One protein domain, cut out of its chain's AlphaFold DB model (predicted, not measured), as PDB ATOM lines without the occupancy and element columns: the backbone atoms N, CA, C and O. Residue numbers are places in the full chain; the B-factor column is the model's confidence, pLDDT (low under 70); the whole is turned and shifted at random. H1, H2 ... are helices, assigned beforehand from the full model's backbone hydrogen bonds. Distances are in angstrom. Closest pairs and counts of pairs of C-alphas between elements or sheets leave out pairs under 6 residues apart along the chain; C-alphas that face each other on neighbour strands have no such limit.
ATOM      1  N   SER A 275     153.842 343.353 224.936       84.38
ATOM      2  CA  SER A 275     152.861 342.528 224.219       84.38
ATOM      3  C   SER A 275     152.622 341.196 224.933       84.38
ATOM      4  O   SER A 275     151.500 340.682 224.951       84.38
ATOM      5  N   ARG A 276     153.651 340.660 225.605       83.56
ATOM      6  CA  ARG A 276     153.515 339.463 226.442       83.56
ATOM      7  C   ARG A 276     152.807 339.725 227.767       83.56
ATOM      8  O   ARG A 276     152.051 338.857 228.204       83.56
ATOM      9  N   ILE A 277     152.965 340.912 228.351       87.12
ATOM     10  CA  ILE A 277     152.181 341.354 229.516       87.12
ATOM     11  C   ILE A 277     150.690 341.395 229.138       87.12
ATOM     12  O   ILE A 277     149.870 340.738 229.786       87.12
ATOM     13  N   ASP A 278     150.349 342.042 228.021       89.19
ATOM     14  CA  ASP A 278     148.974 342.130 227.509       89.19
ATOM     15  C   ASP A 278     148.369 340.754 227.215       89.19
ATOM     16  O   ASP A 278     147.219 340.460 227.571       89.19
ATOM     17  N   PHE A 279     149.149 339.878 226.576       87.25
ATOM     18  CA  PHE A 279     148.754 338.501 226.302       87.25
ATOM     19  C   PHE A 279     148.449 337.743 227.599       87.25
ATOM     20  O   PHE A 279     147.396 337.108 227.713       87.25
ATOM     21  N   ARG A 280     149.325 337.858 228.606       86.50
ATOM     22  CA  ARG A 280     149.170 337.204 229.908       86.50
ATOM     23  C   ARG A 280     147.920 337.686 230.636       86.50
ATOM     24  O   ARG A 280     147.126 336.869 231.111       86.50
ATOM     25  N   MET A 281     147.687 338.996 230.666       90.75
ATOM     26  CA  MET A 281     146.476 339.576 231.249       90.75
ATOM     27  C   MET A 281     145.217 339.118 230.509       90.75
ATOM     28  O   MET A 281     144.232 338.734 231.142       90.75
ATOM     29  N   THR A 282     145.253 339.092 229.174       90.56
ATOM     30  CA  THR A 282     144.131 338.643 228.336       90.56
ATOM     31  C   THR A 282     143.802 337.172 228.579       90.56
ATOM     32  O   THR A 282     142.627 336.824 228.738       90.56
ATOM     33  N   TYR A 283     144.822 336.316 228.681       87.88
ATOM     34  CA  TYR A 283     144.669 334.909 229.037       87.88
ATOM     35  C   TYR A 283     143.980 334.754 230.397       87.88
ATOM     36  O   TYR A 283     142.940 334.099 230.497       87.88
ATOM     37  N   HIS A 284     144.492 335.417 231.439       89.06
ATOM     38  CA  HIS A 284     143.893 335.342 232.771       89.06
ATOM     39  C   HIS A 284     142.462 335.877 232.788       89.06
ATOM     40  O   HIS A 284     141.584 335.257 233.385       89.06
ATOM     41  N   LYS A 285     142.184 336.976 232.091       91.31
ATOM     42  CA  LYS A 285     140.837 337.542 231.989       91.31
ATOM     43  C   LYS A 285     139.852 336.591 231.305       91.31
ATOM     44  O   LYS A 285     138.707 336.492 231.740       91.31
ATOM     45  N   LYS A 286     140.288 335.881 230.259       88.44
ATOM     46  CA  LYS A 286     139.448 334.953 229.489       88.44
ATOM     47  C   LYS A 286     139.236 333.621 230.211       88.44
ATOM     48  O   LYS A 286     138.098 333.182 230.343       88.44
ATOM     49  N   TYR A 287     140.311 333.006 230.695       84.31
ATOM     50  CA  TYR A 287     140.309 331.615 231.157       84.31
ATOM     51  C   TYR A 287     140.370 331.471 232.681       84.31
ATOM     52  O   TYR A 287     139.992 330.439 233.236       84.31
ATOM     53  N   ARG A 288     140.835 332.499 233.401       85.25
ATOM     54  CA  ARG A 288     141.030 332.478 234.863       85.25
ATOM     55  C   ARG A 288     140.492 333.756 235.518       85.25
ATOM     56  O   ARG A 288     141.145 334.328 236.388       85.25
ATOM     57  N   ASN A 289     139.293 334.196 235.120       88.94
ATOM     58  CA  ASN A 289     138.763 335.518 235.481       88.94
ATOM     59  C   ASN A 289     138.750 335.791 236.998       88.94
ATOM     60  O   ASN A 289     139.070 336.891 237.422       88.94
ATOM     61  N   GLN A 290     138.438 334.799 237.839       90.12
ATOM     62  CA  GLN A 290     138.490 334.985 239.298       90.12
ATOM     63  C   GLN A 290     139.912 335.275 239.809       90.12
ATOM     64  O   GLN A 290     140.074 336.115 240.688       90.12
ATOM     65  N   ARG A 291     140.942 334.646 239.227       90.31
ATOM     66  CA  ARG A 291     142.354 334.900 239.554       90.31
ATOM     67  C   ARG A 291     142.768 336.268 239.043       90.31
ATOM     68  O   ARG A 291     143.483 336.973 239.739       90.31
ATOM     69  N   TYR A 292     142.288 336.633 237.855       94.06
ATOM     70  CA  TYR A 292     142.494 337.958 237.284       94.06
ATOM     71  C   TYR A 292     141.952 339.060 238.204       94.06
ATOM     72  O   TYR A 292     142.685 339.988 238.525       94.06
ATOM     73  N   GLN A 293     140.712 338.923 238.693       95.94
ATOM     74  CA  GLN A 293     140.135 339.883 239.643       95.94
ATOM     75  C   GLN A 293     140.897 339.913 240.972       95.94
ATOM     76  O   GLN A 293     141.212 340.993 241.453       95.94
ATOM     77  N   LEU A 294     141.274 338.752 241.518       95.75
ATOM     78  CA  LEU A 294     142.102 338.693 242.724       95.75
ATOM     79  C   LEU A 294     143.444 339.422 242.536       95.75
ATOM     80  O   LEU A 294     143.846 340.190 243.403       95.75
ATOM     81  N   GLY A 295     144.130 339.191 241.414       96.38
ATOM     82  CA  GLY A 295     145.395 339.858 241.105       96.38
ATOM     83  C   GLY A 295     145.240 341.372 240.969       96.38
ATOM     84  O   GLY A 295     146.042 342.110 241.532       96.38
ATOM     85  N   LEU A 296     144.175 341.833 240.303       97.50
ATOM     86  CA  LEU A 296     143.836 343.256 240.214       97.50
ATOM     87  C   LEU A 296     143.561 343.868 241.589       97.50
ATOM     88  O   LEU A 296     144.108 344.917 241.905       97.50
ATOM     89  N   ASP A 297     142.727 343.229 242.406       97.81
ATOM     90  CA  ASP A 297     142.360 343.752 243.725       97.81
ATOM     91  C   ASP A 297     143.564 343.819 244.672       97.81
ATOM     92  O   ASP A 297     143.648 344.737 245.483       97.81
ATOM     93  N   LEU A 298     144.513 342.885 244.545       97.81
ATOM     94  CA  LEU A 298     145.790 342.957 245.252       97.81
ATOM     95  C   LEU A 298     146.664 344.096 244.716       97.81
ATOM     96  O   LEU A 298     147.131 344.905 245.507       97.81
ATOM     97  N   ALA A 299     146.876 344.190 243.400       97.38
ATOM     98  CA  ALA A 299     147.720 345.228 242.801       97.38
ATOM     99  C   ALA A 299     147.203 346.650 243.095       97.38
ATOM    100  O   ALA A 299     147.995 347.560 243.335       97.38
ATOM    101  N   ARG A 300     145.876 346.830 243.163       97.75
ATOM    102  CA  ARG A 300     145.210 348.103 243.504       97.75
ATOM    103  C   ARG A 300     145.622 348.703 244.844       97.75
ATOM    104  O   ARG A 300     145.489 349.905 245.029       97.75
ATOM    105  N   ILE A 301     146.137 347.891 245.767       97.38
ATOM    106  CA  ILE A 301     146.638 348.348 247.071       97.38
ATOM    107  C   ILE A 301     147.743 349.404 246.910       97.38
ATOM    108  O   ILE A 301     147.845 350.308 247.737       97.38
ATOM    109  N   ILE A 302     148.548 349.313 245.844       94.81
ATOM    110  CA  ILE A 302     149.656 350.238 245.559       94.81
ATOM    111  C   ILE A 302     149.571 350.876 244.159       94.81
ATOM    112  O   ILE A 302     150.580 351.375 243.661       94.81
ATOM    113  N   GLU A 303     148.392 350.881 243.523       94.44
ATOM    114  CA  GLU A 303     148.187 351.409 242.157       94.44
ATOM    115  C   GLU A 303     148.677 352.853 242.019       94.44
ATOM    116  O   GLU A 303     149.505 353.134 241.161       94.44
ATOM    117  N   ASP A 304     148.273 353.735 242.936       89.44
ATOM    118  CA  ASP A 304     148.651 355.158 242.922       89.44
ATOM    119  C   ASP A 304     150.158 355.413 243.155       89.44
ATOM    120  O   ASP A 304     150.614 356.554 243.103       89.44
ATOM    121  N   GLN A 305     150.931 354.373 243.480       87.94
ATOM    122  CA  GLN A 305     152.358 354.452 243.814       87.94
ATOM    123  C   GLN A 305     153.243 353.674 242.830       87.94
ATOM    124  O   GLN A 305     154.442 353.555 243.071       87.94
ATOM    125  N   THR A 306     152.666 353.138 241.753       86.19
ATOM    126  CA  THR A 306     153.366 352.295 240.776       86.19
ATOM    127  C   THR A 306     153.278 352.924 239.389       86.19
ATOM    128  O   THR A 306     152.179 353.241 238.938       86.19
ATOM    129  N   MET A 307     154.405 353.072 238.686       82.38
ATOM    130  CA  MET A 307     154.419 353.640 237.330       82.38
ATOM    131  C   MET A 307     153.828 352.673 236.290       82.38
ATOM    132  O   MET A 307     153.115 353.090 235.379       82.38
ATOM    133  N   ASP A 308     154.113 351.375 236.424       86.12
ATOM    134  CA  ASP A 308     153.674 350.323 235.496       86.12
ATOM    135  C   ASP A 308     152.709 349.345 236.183       86.12
ATOM    136  O   ASP A 308     153.081 348.274 236.679       86.12
ATOM    137  N   PHE A 309     151.436 349.746 236.241       90.94
ATOM    138  CA  PHE A 309     150.391 348.968 236.903       90.94
ATOM    139  C   PHE A 309     150.146 347.606 236.239       90.94
ATOM    140  O   PHE A 309     149.957 346.606 236.934       90.94
ATOM    141  N   ASP A 310     150.193 347.529 234.908       92.19
ATOM    142  CA  ASP A 310     149.956 346.279 234.180       92.19
ATOM    143  C   ASP A 310     151.047 345.245 234.493       92.19
ATOM    144  O   ASP A 310     150.751 344.068 234.739       92.19
ATOM    145  N   ARG A 311     152.308 345.684 234.595       89.94
ATOM    146  CA  ARG A 311     153.410 344.821 235.029       89.94
ATOM    147  C   ARG A 311     153.244 344.345 236.465       89.94
ATOM    148  O   ARG A 311     153.446 343.156 236.724       89.94
ATOM    149  N   LEU A 312     152.834 345.219 237.386       92.94
ATOM    150  CA  LEU A 312     152.526 344.825 238.764       92.94
ATOM    151  C   LEU A 312     151.441 343.741 238.805       92.94
ATOM    152  O   LEU A 312     151.611 342.718 239.473       92.94
ATOM    153  N   VAL A 313     150.349 343.936 238.060       95.19
ATOM    154  CA  VAL A 313     149.251 342.965 237.971       95.19
ATOM    155  C   VAL A 313     149.768 341.615 237.483       95.19
ATOM    156  O   VAL A 313     149.466 340.591 238.097       95.19
ATOM    157  N   VAL A 314     150.566 341.586 236.413       92.00
ATOM    158  CA  VAL A 314     151.092 340.328 235.869       92.00
ATOM    159  C   VAL A 314     152.022 339.612 236.847       92.00
ATOM    160  O   VAL A 314     151.856 338.409 237.041       92.00
ATOM    161  N   VAL A 315     152.921 340.319 237.537       89.56
ATOM    162  CA  VAL A 315     153.810 339.698 238.538       89.56
ATOM    163  C   VAL A 315     153.005 339.057 239.677       89.56
ATOM    164  O   VAL A 315     153.299 337.935 240.100       89.56
ATOM    165  N   VAL A 316     151.934 339.717 240.135       93.19
ATOM    166  CA  VAL A 316     151.011 339.137 241.125       93.19
ATOM    167  C   VAL A 316     150.304 337.898 240.562       93.19
ATOM    168  O   VAL A 316     150.195 336.879 241.250       93.19
ATOM    169  N   LEU A 317     149.833 337.943 239.311       91.88
ATOM    170  CA  LEU A 317     149.172 336.805 238.662       91.88
ATOM    171  C   LEU A 317     150.104 335.604 238.473       91.88
ATOM    172  O   LEU A 317     149.663 334.462 238.647       91.88
ATOM    173  N   ASP A 318     151.373 335.839 238.157       87.06
ATOM    174  CA  ASP A 318     152.374 334.786 238.005       87.06
ATOM    175  C   ASP A 318     152.654 334.097 239.340       87.06
ATOM    176  O   ASP A 318     152.607 332.866 239.414       87.06
ATOM    177  N   TYR A 319     152.798 334.863 240.428       87.19
ATOM    178  CA  TYR A 319     152.877 334.284 241.772       87.19
ATOM    179  C   TYR A 319     151.638 333.441 242.105       87.19
ATOM    180  O   TYR A 319     151.756 332.292 242.537       87.19
ATOM    181  N   LEU A 320     150.433 333.965 241.854       86.62
ATOM    182  CA  LEU A 320     149.185 333.239 242.111       86.62
ATOM    183  C   LEU A 320     149.030 331.985 241.236       86.62
ATOM    184  O   LEU A 320     148.303 331.059 241.603       86.62
ATOM    185  N   THR A 321     149.702 331.923 240.085       83.50
ATOM    186  CA  THR A 321     149.654 330.765 239.185       83.50
ATOM    187  C   THR A 321     150.386 329.555 239.757       83.50
ATOM    188  O   THR A 321     149.964 328.434 239.470       83.50
ATOM    189  N   ARG A 322     151.337 329.749 240.683       79.81
ATOM    190  CA  ARG A 322     152.001 328.667 241.437       79.81
ATOM    191  C   ARG A 322     151.022 327.776 242.201       79.81
ATOM    192  O   ARG A 322     151.271 326.594 242.382       79.81
ATOM    193  N   PHE A 323     149.862 328.301 242.590       78.75
ATOM    194  CA  PHE A 323     148.813 327.520 243.254       78.75
ATOM    195  C   PHE A 323     147.966 326.679 242.286       78.75
ATOM    196  O   PHE A 323     147.045 325.997 242.722       78.75
ATOM    197  N   SER A 324     148.260 326.724 240.982       73.56
ATOM    198  CA  SER A 324     147.711 325.776 240.000       73.56
ATOM    199  C   SER A 324     148.481 324.450 240.014       73.56
ATOM    200  O   SER A 324     147.915 323.430 239.665       73.56
ATOM    201  N   PHE A 325     149.750 324.451 240.446       64.69
ATOM    202  CA  PHE A 325     150.578 323.239 240.529       64.69
ATOM    203  C   PHE A 325     150.172 322.269 241.608       64.69
ATOM    204  O   PHE A 325     150.295 321.052 241.502       64.69
ATOM    205  N   VAL A 326     149.813 322.867 242.723       61.31
ATOM    206  CA  VAL A 326     149.557 322.175 243.957       61.31
ATOM    207  C   VAL A 326     148.051 322.037 244.007       61.31
ATOM    208  O   VAL A 326     147.355 323.036 243.827       61.31
ATOM    209  N   GLN A 327     147.521 320.823 244.226       60.09
ATOM    210  CA  GLN A 327     146.064 320.672 244.327       60.09
ATOM    211  C   GLN A 327     145.521 321.750 245.268       60.09
ATOM    212  O   GLN A 327     146.130 322.007 246.311       60.09
ATOM    213  N   LYS A 328     144.374 322.346 244.916       55.69
ATOM    214  CA  LYS A 328     143.754 323.564 245.491       55.69
ATOM    215  C   LYS A 328     143.540 323.577 247.019       55.69
ATOM    216  O   LYS A 328     142.876 324.470 247.534       55.69
ATOM    217  N   LYS A 329     144.026 322.574 247.751       49.84
ATOM    218  CA  LYS A 329     143.929 322.398 249.199       49.84
ATOM    219  C   LYS A 329     145.249 321.971 249.876       49.84
ATOM    220  O   LYS A 329     145.190 321.535 251.027       49.84
ATOM    221  N   ASN A 330     146.391 321.957 249.183       58.44
ATOM    222  CA  ASN A 330     147.662 321.623 249.835       58.44
ATOM    223  C   ASN A 330     148.424 322.898 250.191       58.44
ATOM    224  O   ASN A 330     148.311 323.938 249.536       58.44
ATOM    225  N   LEU A 331     149.179 322.800 251.280       56.47
ATOM    226  CA  LEU A 331     150.081 323.848 251.711       56.47
ATOM    227  C   LEU A 331     151.239 323.908 250.709       56.47
ATOM    228  O   LEU A 331     151.919 322.902 250.503       56.47
ATOM    229  N   ILE A 332     151.481 325.072 250.106       60.66
ATOM    230  CA  ILE A 332     152.776 325.334 249.486       60.66
ATOM    231  C   ILE A 332     153.749 325.410 250.646       60.66
ATOM    232  O   ILE A 332     153.716 326.351 251.440       60.66
ATOM    233  N   ILE A 333     154.579 324.380 250.790       53.72
ATOM    234  CA  ILE A 333     155.645 324.440 251.771       53.72
ATOM    235  C   ILE A 333     156.731 325.336 251.183       53.72
ATOM    236  O   ILE A 333     157.701 324.858 250.605       53.72
ATOM    237  N   ASP A 334     156.548 326.646 251.324       52.91
ATOM    238  CA  ASP A 334     157.607 327.573 250.984       52.91
ATOM    239  C   ASP A 334     158.762 327.356 251.965       52.91
ATOM    240  O   ASP A 334     158.618 327.323 253.198       52.91
ATOM    241  N   ILE A 335     159.935 327.115 251.403       47.84
ATOM    242  CA  ILE A 335     161.149 327.032 252.183       47.84
ATOM    243  C   ILE A 335     161.554 328.473 252.413       47.84
ATOM    244  O   ILE A 335     162.196 329.042 251.535       47.84
ATOM    245  N   ASP A 336     161.187 329.013 253.590       49.12
ATOM    246  CA  ASP A 336     161.631 330.342 254.044       49.12
ATOM    247  C   ASP A 336     163.037 330.616 253.516       49.12
ATOM    248  O   ASP A 336     163.967 329.894 253.878       49.12
ATOM    249  N   TYR A 337     163.193 331.599 252.635       51.53
ATOM    250  CA  TYR A 337     164.509 332.149 252.384       51.53
ATOM    251  C   TYR A 337     164.856 332.935 253.643       51.53
ATOM    252  O   TYR A 337     164.108 333.827 254.054       51.53
ATOM    253  N   PHE A 338     165.951 332.563 254.295       50.12
ATOM    254  CA  PHE A 338     166.561 333.370 255.344       50.12
ATOM    255  C   PHE A 338     167.175 334.601 254.660       50.12
ATOM    256  O   PHE A 338     168.360 334.650 254.353       50.12
ATOM    257  N   THR A 339     166.298 335.534 254.310       57.28
ATOM    258  CA  THR A 339     166.596 336.826 253.699       57.28
ATOM    259  C   THR A 339     166.152 337.893 254.679       57.28
ATOM    260  O   THR A 339     165.173 337.700 255.412       57.28
ATOM    261  N   GLU A 340     166.865 339.015 254.712       57.69
ATOM    262  CA  GLU A 340     166.364 340.190 255.411       57.69
ATOM    263  C   GLU A 340     165.069 340.630 254.737       57.69
ATOM    264  O   GLU A 340     165.060 341.146 253.620       57.69
ATOM    265  N   LYS A 341     163.950 340.361 255.407       63.84
ATOM    266  CA  LYS A 341     162.653 340.826 254.942       63.84
ATOM    267  C   LYS A 341     162.528 342.313 255.252       63.84
ATOM    268  O   LYS A 341     162.885 342.718 256.366       63.84
ATOM    269  N   PRO A 342     161.988 343.121 254.324       61.56
ATOM    270  CA  PRO A 342     161.647 344.497 254.639       61.56
ATOM    271  C   PRO A 342     160.710 344.519 255.850       61.56
ATOM    272  O   PRO A 342     159.903 343.607 256.050       61.56
ATOM    273  N   VAL A 343     160.827 345.557 256.684       67.56
ATOM    274  CA  VAL A 343     159.948 345.709 257.849       67.56
ATOM    275  C   VAL A 343     158.498 345.685 257.352       67.56
ATOM    276  O   VAL A 343     158.144 346.533 256.528       67.56
ATOM    277  N   PRO A 344     157.657 344.738 257.816       69.06
ATOM    278  CA  PRO A 344     156.309 344.597 257.289       69.06
ATOM    279  C   PRO A 344     155.523 345.892 257.459       69.06
ATOM    280  O   PRO A 344     155.362 346.391 258.581       69.06
ATOM    281  N   ASN A 345     154.996 346.426 256.359       79.62
ATOM    282  CA  ASN A 345     154.078 347.544 256.442       79.62
ATOM    283  C   ASN A 345     152.742 347.004 256.958       79.62
ATOM    284  O   ASN A 345     152.026 346.271 256.273       79.62
ATOM    285  N   THR A 346     152.427 347.345 258.209       87.06
ATOM    286  CA  THR A 346     151.246 346.821 258.907       87.06
ATOM    287  C   THR A 346     149.951 347.186 258.182       87.06
ATOM    288  O   THR A 346     149.018 346.387 258.177       87.06
ATOM    289  N   GLU A 347     149.894 348.353 257.542       90.62
ATOM    290  CA  GLU A 347     148.723 348.790 256.784       90.62
ATOM    291  C   GLU A 347     148.558 347.973 255.498       90.62
ATOM    292  O   GLU A 347     147.499 347.381 255.288       90.62
ATOM    293  N   ILE A 348     149.618 347.848 254.693       91.38
ATOM    294  CA  ILE A 348     149.604 347.040 253.460       91.38
ATOM    295  C   ILE A 348     149.255 345.582 253.778       91.38
ATOM    296  O   ILE A 348     148.383 344.996 253.139       91.38
ATOM    297  N   THR A 349     149.857 345.013 254.825       92.06
ATOM    298  CA  THR A 349     149.571 343.643 255.287       92.06
ATOM    299  C   THR A 349     148.081 343.460 255.607       92.06
ATOM    300  O   THR A 349     147.469 342.482 255.179       92.06
ATOM    301  N   GLN A 350     147.467 344.414 256.319       94.12
ATOM    302  CA  GLN A 350     146.037 344.367 256.648       94.12
ATOM    303  C   GLN A 350     145.147 344.479 255.405       94.12
ATOM    304  O   GLN A 350     144.125 343.794 255.324       94.12
ATOM    305  N   GLN A 351     145.525 345.317 254.436       96.38
ATOM    306  CA  GLN A 351     144.795 345.459 253.177       96.38
ATOM    307  C   GLN A 351     144.873 344.176 252.336       96.38
ATOM    308  O   GLN A 351     143.837 343.691 251.875       96.38
ATOM    309  N   ILE A 352     146.058 343.562 252.228       96.38
ATOM    310  CA  ILE A 352     146.240 342.262 251.563       96.38
ATOM    311  C   ILE A 352     145.356 341.204 252.233       96.38
ATOM    312  O   ILE A 352     144.577 340.522 251.564       96.38
ATOM    313  N   ASP A 353     145.403 341.098 253.563       95.44
ATOM    314  CA  ASP A 353     144.589 340.141 254.312       95.44
ATOM    315  C   ASP A 353     143.085 340.345 254.094       95.44
ATOM    316  O   ASP A 353     142.330 339.362 254.042       95.44
ATOM    317  N   ALA A 354     142.636 341.597 253.980       96.56
ATOM    318  CA  ALA A 354     141.247 341.930 253.702       96.56
ATOM    319  C   ALA A 354     140.827 341.443 252.309       96.56
ATOM    320  O   ALA A 354     139.776 340.804 252.199       96.56
ATOM    321  N   VAL A 355     141.654 341.666 251.281       97.19
ATOM    322  CA  VAL A 355     141.414 341.162 249.917       97.19
ATOM    323  C   VAL A 355     141.363 339.635 249.917       97.19
ATOM    324  O   VAL A 355     140.357 339.057 249.513       97.19
ATOM    325  N   LEU A 356     142.371 338.951 250.469       95.50
ATOM    326  CA  LEU A 356     142.423 337.480 250.489       95.50
ATOM    327  C   LEU A 356     141.203 336.846 251.179       95.50
ATOM    328  O   LEU A 356     140.679 335.827 250.724       95.50
ATOM    329  N   THR A 357     140.694 337.474 252.244       95.19
ATOM    330  CA  THR A 357     139.505 336.992 252.973       95.19
ATOM    331  C   THR A 357     138.239 336.998 252.107       95.19
ATOM    332  O   THR A 357     137.340 336.184 252.323       95.19
ATOM    333  N   GLN A 358     138.146 337.881 251.109       94.44
ATOM    334  CA  GLN A 358     137.007 337.905 250.185       94.44
ATOM    335  C   GLN A 358     137.008 336.684 249.256       94.44
ATOM    336  O   GLN A 358     135.945 336.164 248.911       94.44
ATOM    337  N   TYR A 359     138.197 336.184 248.910       92.94
ATOM    338  CA  TYR A 359     138.378 335.113 247.934       92.94
ATOM    339  C   TYR A 359     138.496 333.709 248.559       92.94
ATOM    340  O   TYR A 359     138.193 332.726 247.887       92.94
ATOM    341  N   GLU A 360     138.821 333.569 249.851       89.50
ATOM    342  CA  GLU A 360     139.030 332.259 250.514       89.50
ATOM    343  C   GLU A 360     137.801 331.317 250.525       89.50
ATOM    344  O   GLU A 360     137.892 330.135 250.880       89.50
ATOM    345  N   LYS A 361     136.610 331.855 250.231       86.19
ATOM    346  CA  LYS A 361     135.341 331.110 250.167       86.19
ATOM    347  C   LYS A 361     134.904 330.807 248.735       86.19
ATOM    348  O   LYS A 361     133.942 330.061 248.553       86.19
ATOM    349  N   VAL A 362     135.591 331.359 247.738       85.81
ATOM    350  CA  VAL A 362     135.279 331.148 246.325       85.81
ATOM    351  C   VAL A 362     135.657 329.710 245.935       85.81
ATOM    352  O   VAL A 362     136.754 329.251 246.271       85.81
ATOM    353  N   PRO A 363     134.770 328.954 245.256       81.81
ATOM    354  CA  PRO A 363     135.094 327.616 244.769       81.81
ATOM    355  C   PRO A 363     136.372 327.616 243.922       81.81
ATOM    356  O   PRO A 363     136.489 328.386 242.977       81.81
ATOM    357  N   GLY A 364     137.332 326.759 244.269       77.19
ATOM    358  CA  GLY A 364     138.620 326.658 243.587       77.19
ATOM    359  C   GLY A 364     139.749 327.501 244.194       77.19
ATOM    360  O   GLY A 364     140.896 327.325 243.797       77.19
ATOM    361  N   TYR A 365     139.449 328.348 245.186       82.88
ATOM    362  CA  TYR A 365     140.411 329.218 245.881       82.88
ATOM    363  C   TYR A 365     140.582 328.846 247.360       82.88
ATOM    364  O   TYR A 365     141.034 329.651 248.172       82.88
ATOM    365  N   GLN A 366     140.241 327.608 247.733       80.12
ATOM    366  CA  GLN A 366     140.429 327.116 249.103       80.12
ATOM    367  C   GLN A 366     141.895 327.189 249.556       80.12
ATOM    368  O   GLN A 366     142.140 327.416 250.738       80.12
ATOM    369  N   TYR A 367     142.848 327.100 248.622       81.69
ATOM    370  CA  TYR A 367     144.276 327.243 248.899       81.69
ATOM    371  C   TYR A 367     144.613 328.585 249.555       81.69
ATOM    372  O   TYR A 367     145.575 328.643 250.313       81.69
ATOM    373  N   ILE A 368     143.829 329.648 249.315       88.12
ATOM    374  CA  ILE A 368     144.040 330.949 249.963       88.12
ATOM    375  C   ILE A 368     143.903 330.805 251.472       88.12
ATOM    376  O   ILE A 368     144.718 331.351 252.202       88.12
ATOM    377  N   ARG A 369     142.919 330.040 251.956       85.25
ATOM    378  CA  ARG A 369     142.726 329.827 253.395       85.25
ATOM    379  C   ARG A 369     143.927 329.126 254.015       85.25
ATOM    380  O   ARG A 369     144.412 329.547 255.061       85.25
ATOM    381  N   ASP A 370     144.392 328.071 253.356       80.25
ATOM    382  CA  ASP A 370     145.464 327.219 253.867       80.25
ATOM    383  C   ASP A 370     146.835 327.918 253.788       80.25
ATOM    384  O   ASP A 370     147.709 327.655 254.611       80.25
ATOM    385  N   ASN A 371     147.006 328.848 252.841       83.62
ATOM    386  CA  ASN A 371     148.273 329.524 252.552       83.62
ATOM    387  C   ASN A 371     148.254 331.035 252.842       83.62
ATOM    388  O   ASN A 371     149.194 331.731 252.460       83.62
ATOM    389  N   LYS A 372     147.218 331.561 253.513       87.62
ATOM    390  CA  LYS A 372     146.981 333.010 253.651       87.62
ATOM    391  C   LYS A 372     148.214 333.763 254.138       87.62
ATOM    392  O   LYS A 372     148.649 334.699 253.489       87.62
ATOM    393  N   ASN A 373     148.823 333.295 255.226       84.81
ATOM    394  CA  ASN A 373     149.991 333.949 255.821       84.81
ATOM    395  C   ASN A 373     151.199 333.994 254.869       84.81
ATOM    396  O   ASN A 373     151.945 334.969 254.873       84.81
ATOM    397  N   ILE A 374     151.391 332.942 254.065       83.44
ATOM    398  CA  ILE A 374     152.491 332.851 253.097       83.44
ATOM    399  C   ILE A 374     152.238 333.830 251.949       83.44
ATOM    400  O   ILE A 374     153.126 334.607 251.608       83.44
ATOM    401  N   ILE A 375     151.011 333.841 251.419       88.38
ATOM    402  CA  ILE A 375     150.591 334.770 250.363       88.38
ATOM    403  C   ILE A 375     150.741 336.213 250.844       88.38
ATOM    404  O   ILE A 375     151.355 337.019 250.155       88.38
ATOM    405  N   THR A 376     150.240 336.534 252.039       91.19
ATOM    406  CA  THR A 376     150.331 337.882 252.610       91.19
ATOM    407  C   THR A 376     151.778 338.328 252.774       91.19
ATOM    408  O   THR A 376     152.113 339.429 252.347       91.19
ATOM    409  N   SER A 377     152.650 337.483 253.342       87.06
ATOM    410  CA  SER A 377     154.070 337.828 253.484       87.06
ATOM    411  C   SER A 377     154.720 338.067 252.127       87.06
ATOM    412  O   SER A 377     155.394 339.073 251.966       87.06
ATOM    413  N   TYR A 378     154.509 337.172 251.159       87.56
ATOM    414  CA  TYR A 378     155.146 337.288 249.851       87.56
ATOM    415  C   TYR A 378     154.691 338.541 249.101       87.56
ATOM    416  O   TYR A 378     155.517 339.288 248.588       87.56
ATOM    417  N   ILE A 379     153.379 338.791 249.052       91.25
ATOM    418  CA  ILE A 379     152.825 339.955 248.352       91.25
ATOM    419  C   ILE A 379     153.247 341.255 249.042       91.25
ATOM    420  O   ILE A 379     153.582 342.213 248.353       91.25
ATOM    421  N   ASN A 380     153.301 341.289 250.378       91.62
ATOM    422  CA  ASN A 380     153.847 342.438 251.097       91.62
ATOM    423  C   ASN A 380     155.312 342.681 250.714       91.62
ATOM    424  O   ASN A 380     155.662 343.807 250.379       91.62
ATOM    425  N   ASP A 381     156.156 341.645 250.740       87.06
ATOM    426  CA  ASP A 381     157.578 341.776 250.409       87.06
ATOM    427  C   ASP A 381     157.748 342.273 248.962       87.06
ATOM    428  O   ASP A 381     158.469 343.242 248.725       87.06
ATOM    429  N   LEU A 382     157.002 341.694 248.013       88.81
ATOM    430  CA  LEU A 382     156.947 342.149 246.622       88.81
ATOM    431  C   LEU A 382     156.569 343.633 246.521       88.81
ATOM    432  O   LEU A 382     157.262 344.391 245.847       88.81
ATOM    433  N   PHE A 383     155.494 344.059 247.188       92.50
ATOM    434  CA  PHE A 383     155.044 345.452 247.151       92.50
ATOM    435  C   PHE A 383     156.079 346.393 247.755       92.50
ATOM    436  O   PHE A 383     156.334 347.448 247.186       92.50
ATOM    437  N   MET A 384     156.732 346.004 248.849       89.56
ATOM    438  CA  MET A 384     157.810 346.806 249.425       89.56
ATOM    439  C   MET A 384     158.976 346.971 248.444       89.56
ATOM    440  O   MET A 384     159.477 348.083 248.309       89.56
ATOM    441  N   PHE A 385     159.377 345.921 247.719       85.88
ATOM    442  CA  PHE A 385     160.419 346.038 246.692       85.88
ATOM    443  C   PHE A 385     159.997 346.909 245.509       85.88
ATOM    444  O   PHE A 385     160.795 347.715 245.042       85.88
ATOM    445  N   VAL A 386     158.748 346.788 245.046       87.06
ATOM    446  CA  VAL A 386     158.212 347.665 243.994       87.06
ATOM    447  C   VAL A 386     158.274 349.120 244.452       87.06
ATOM    448  O   VAL A 386     158.875 349.938 243.771       87.06
ATOM    449  N   LEU A 387     157.760 349.434 245.642       87.25
ATOM    450  CA  LEU A 387     157.759 350.798 246.175       87.25
ATOM    451  C   LEU A 387     159.173 351.363 246.392       87.25
ATOM    452  O   LEU A 387     159.393 352.552 246.174       87.25
ATOM    453  N   LEU A 388     160.133 350.528 246.806       83.38
ATOM    454  CA  LEU A 388     161.540 350.926 246.913       83.38
ATOM    455  C   LEU A 388     162.130 351.262 245.538       83.38
ATOM    456  O   LEU A 388     162.743 352.315 245.387       83.38
ATOM    457  N   ASN A 389     161.887 350.420 244.531       78.88
ATOM    458  CA  ASN A 389     162.356 350.662 243.166       78.88
ATOM    459  C   ASN A 389     161.717 351.913 242.553       78.88
ATOM    460  O   ASN A 389     162.394 352.674 241.873       78.88
ATOM    461  N   GLU A 390     160.432 352.156 242.810       79.88
ATOM    462  CA  GLU A 390     159.728 353.361 242.355       79.88
ATOM    463  C   GLU A 390     160.276 354.624 243.038       79.88
ATOM    464  O   GLU A 390     160.403 355.675 242.411       79.88
ATOM    465  N   ALA A 391     160.668 354.532 244.313       72.75
ATOM    466  CA  ALA A 391     161.347 355.623 245.007       72.75
ATOM    467  C   ALA A 391     162.753 355.892 244.436       72.75
ATOM    468  O   ALA A 391     163.137 357.052 244.298       72.75
ATOM    469  N   GLU A 392     163.505 354.848 244.070       65.38
ATOM    470  CA  GLU A 392     164.807 354.992 243.404       65.38
ATOM    471  C   GLU A 392     164.680 355.518 241.969       65.38
ATOM    472  O   GLU A 392     165.482 356.349 241.548       65.38
ATOM    473  N   ALA A 393     163.652 355.108 241.223       61.69
ATOM    474  CA  ALA A 393     163.415 355.560 239.853       61.69
ATOM    475  C   ALA A 393     163.144 357.073 239.749       61.69
ATOM    476  O   ALA A 393     163.371 357.661 238.685       61.69
TER     477      ALA A 393
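This is residues 275 to 393 of the 482 residues of an uncharacterized protein of Listeria booriae (UniProt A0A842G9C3). Two helical hairpins, H2 with H3 and H4 with H5, pack together as a four-helix bundle, H2 side by side with H4, and H1 packs across the outside of the first hairpin. A long loop, residues 325 to 345, runs round the outside from H3 to H4. The printed part has 119 residues with five named helices, H1 to H5 in chain order, and no named strand; the class is all helix. It is compact, with a radius of gyration of the C-alphas of 14.0 A and spans of 39 by 35 by 23 A.

H1, residues 275 to 287, touches H3, residues 309 to 324, at a steep tilt of 51 degrees; the closest C-alphas, of Ile 277 and Val 314, are 6.5 A apart. The hub is H2, residues 289 to 305, which touches H1 with residues 291 to 292 alone, closest at the C-alphas of His 284 and Tyr 292, 5.4 A. H2 and H3 form a hairpin, closest at the C-alphas of Gly 295 and Leu 317, 5.4 A. H4, residues 346 to 359, touches H2 at a shallow tilt of 18 degrees, opposite ways, closest at the C-alphas of Leu 298 and Ile 352, 6.4 A. H5, residues 366 to 393, forms a hairpin with H4, closest at the C-alphas of Ile 352 and Thr 376, 6.1 A. H1 is apart from H4 and H5. Every O i to N i+4 pair is within hydrogen-bond range in H1, against 9 of 13 in H2, 9 of 12 in H3, 8 of 10 in H4 and 21 of 24 in H5.

H1 begins at C-alpha 275 (152.861, 342.528, 224.219) and is 18.0 A long. H2 is 24.8 A, H3 23.6 A and H4 20.6 A long. H5, 37.7 A, ends at C-alpha 393 (163.415, 355.560, 239.853). H2 has a kink of 42 degrees near residue 299, and H5 one of 75 degrees near residue 373.

The C-alphas farthest apart, of Pro 363 and Glu 392, are 40.4 A apart. The printed part has no cut; the link from H3 to H4 is long. pLDDT is under 70 at residues 325 to 344 and 392 to 393.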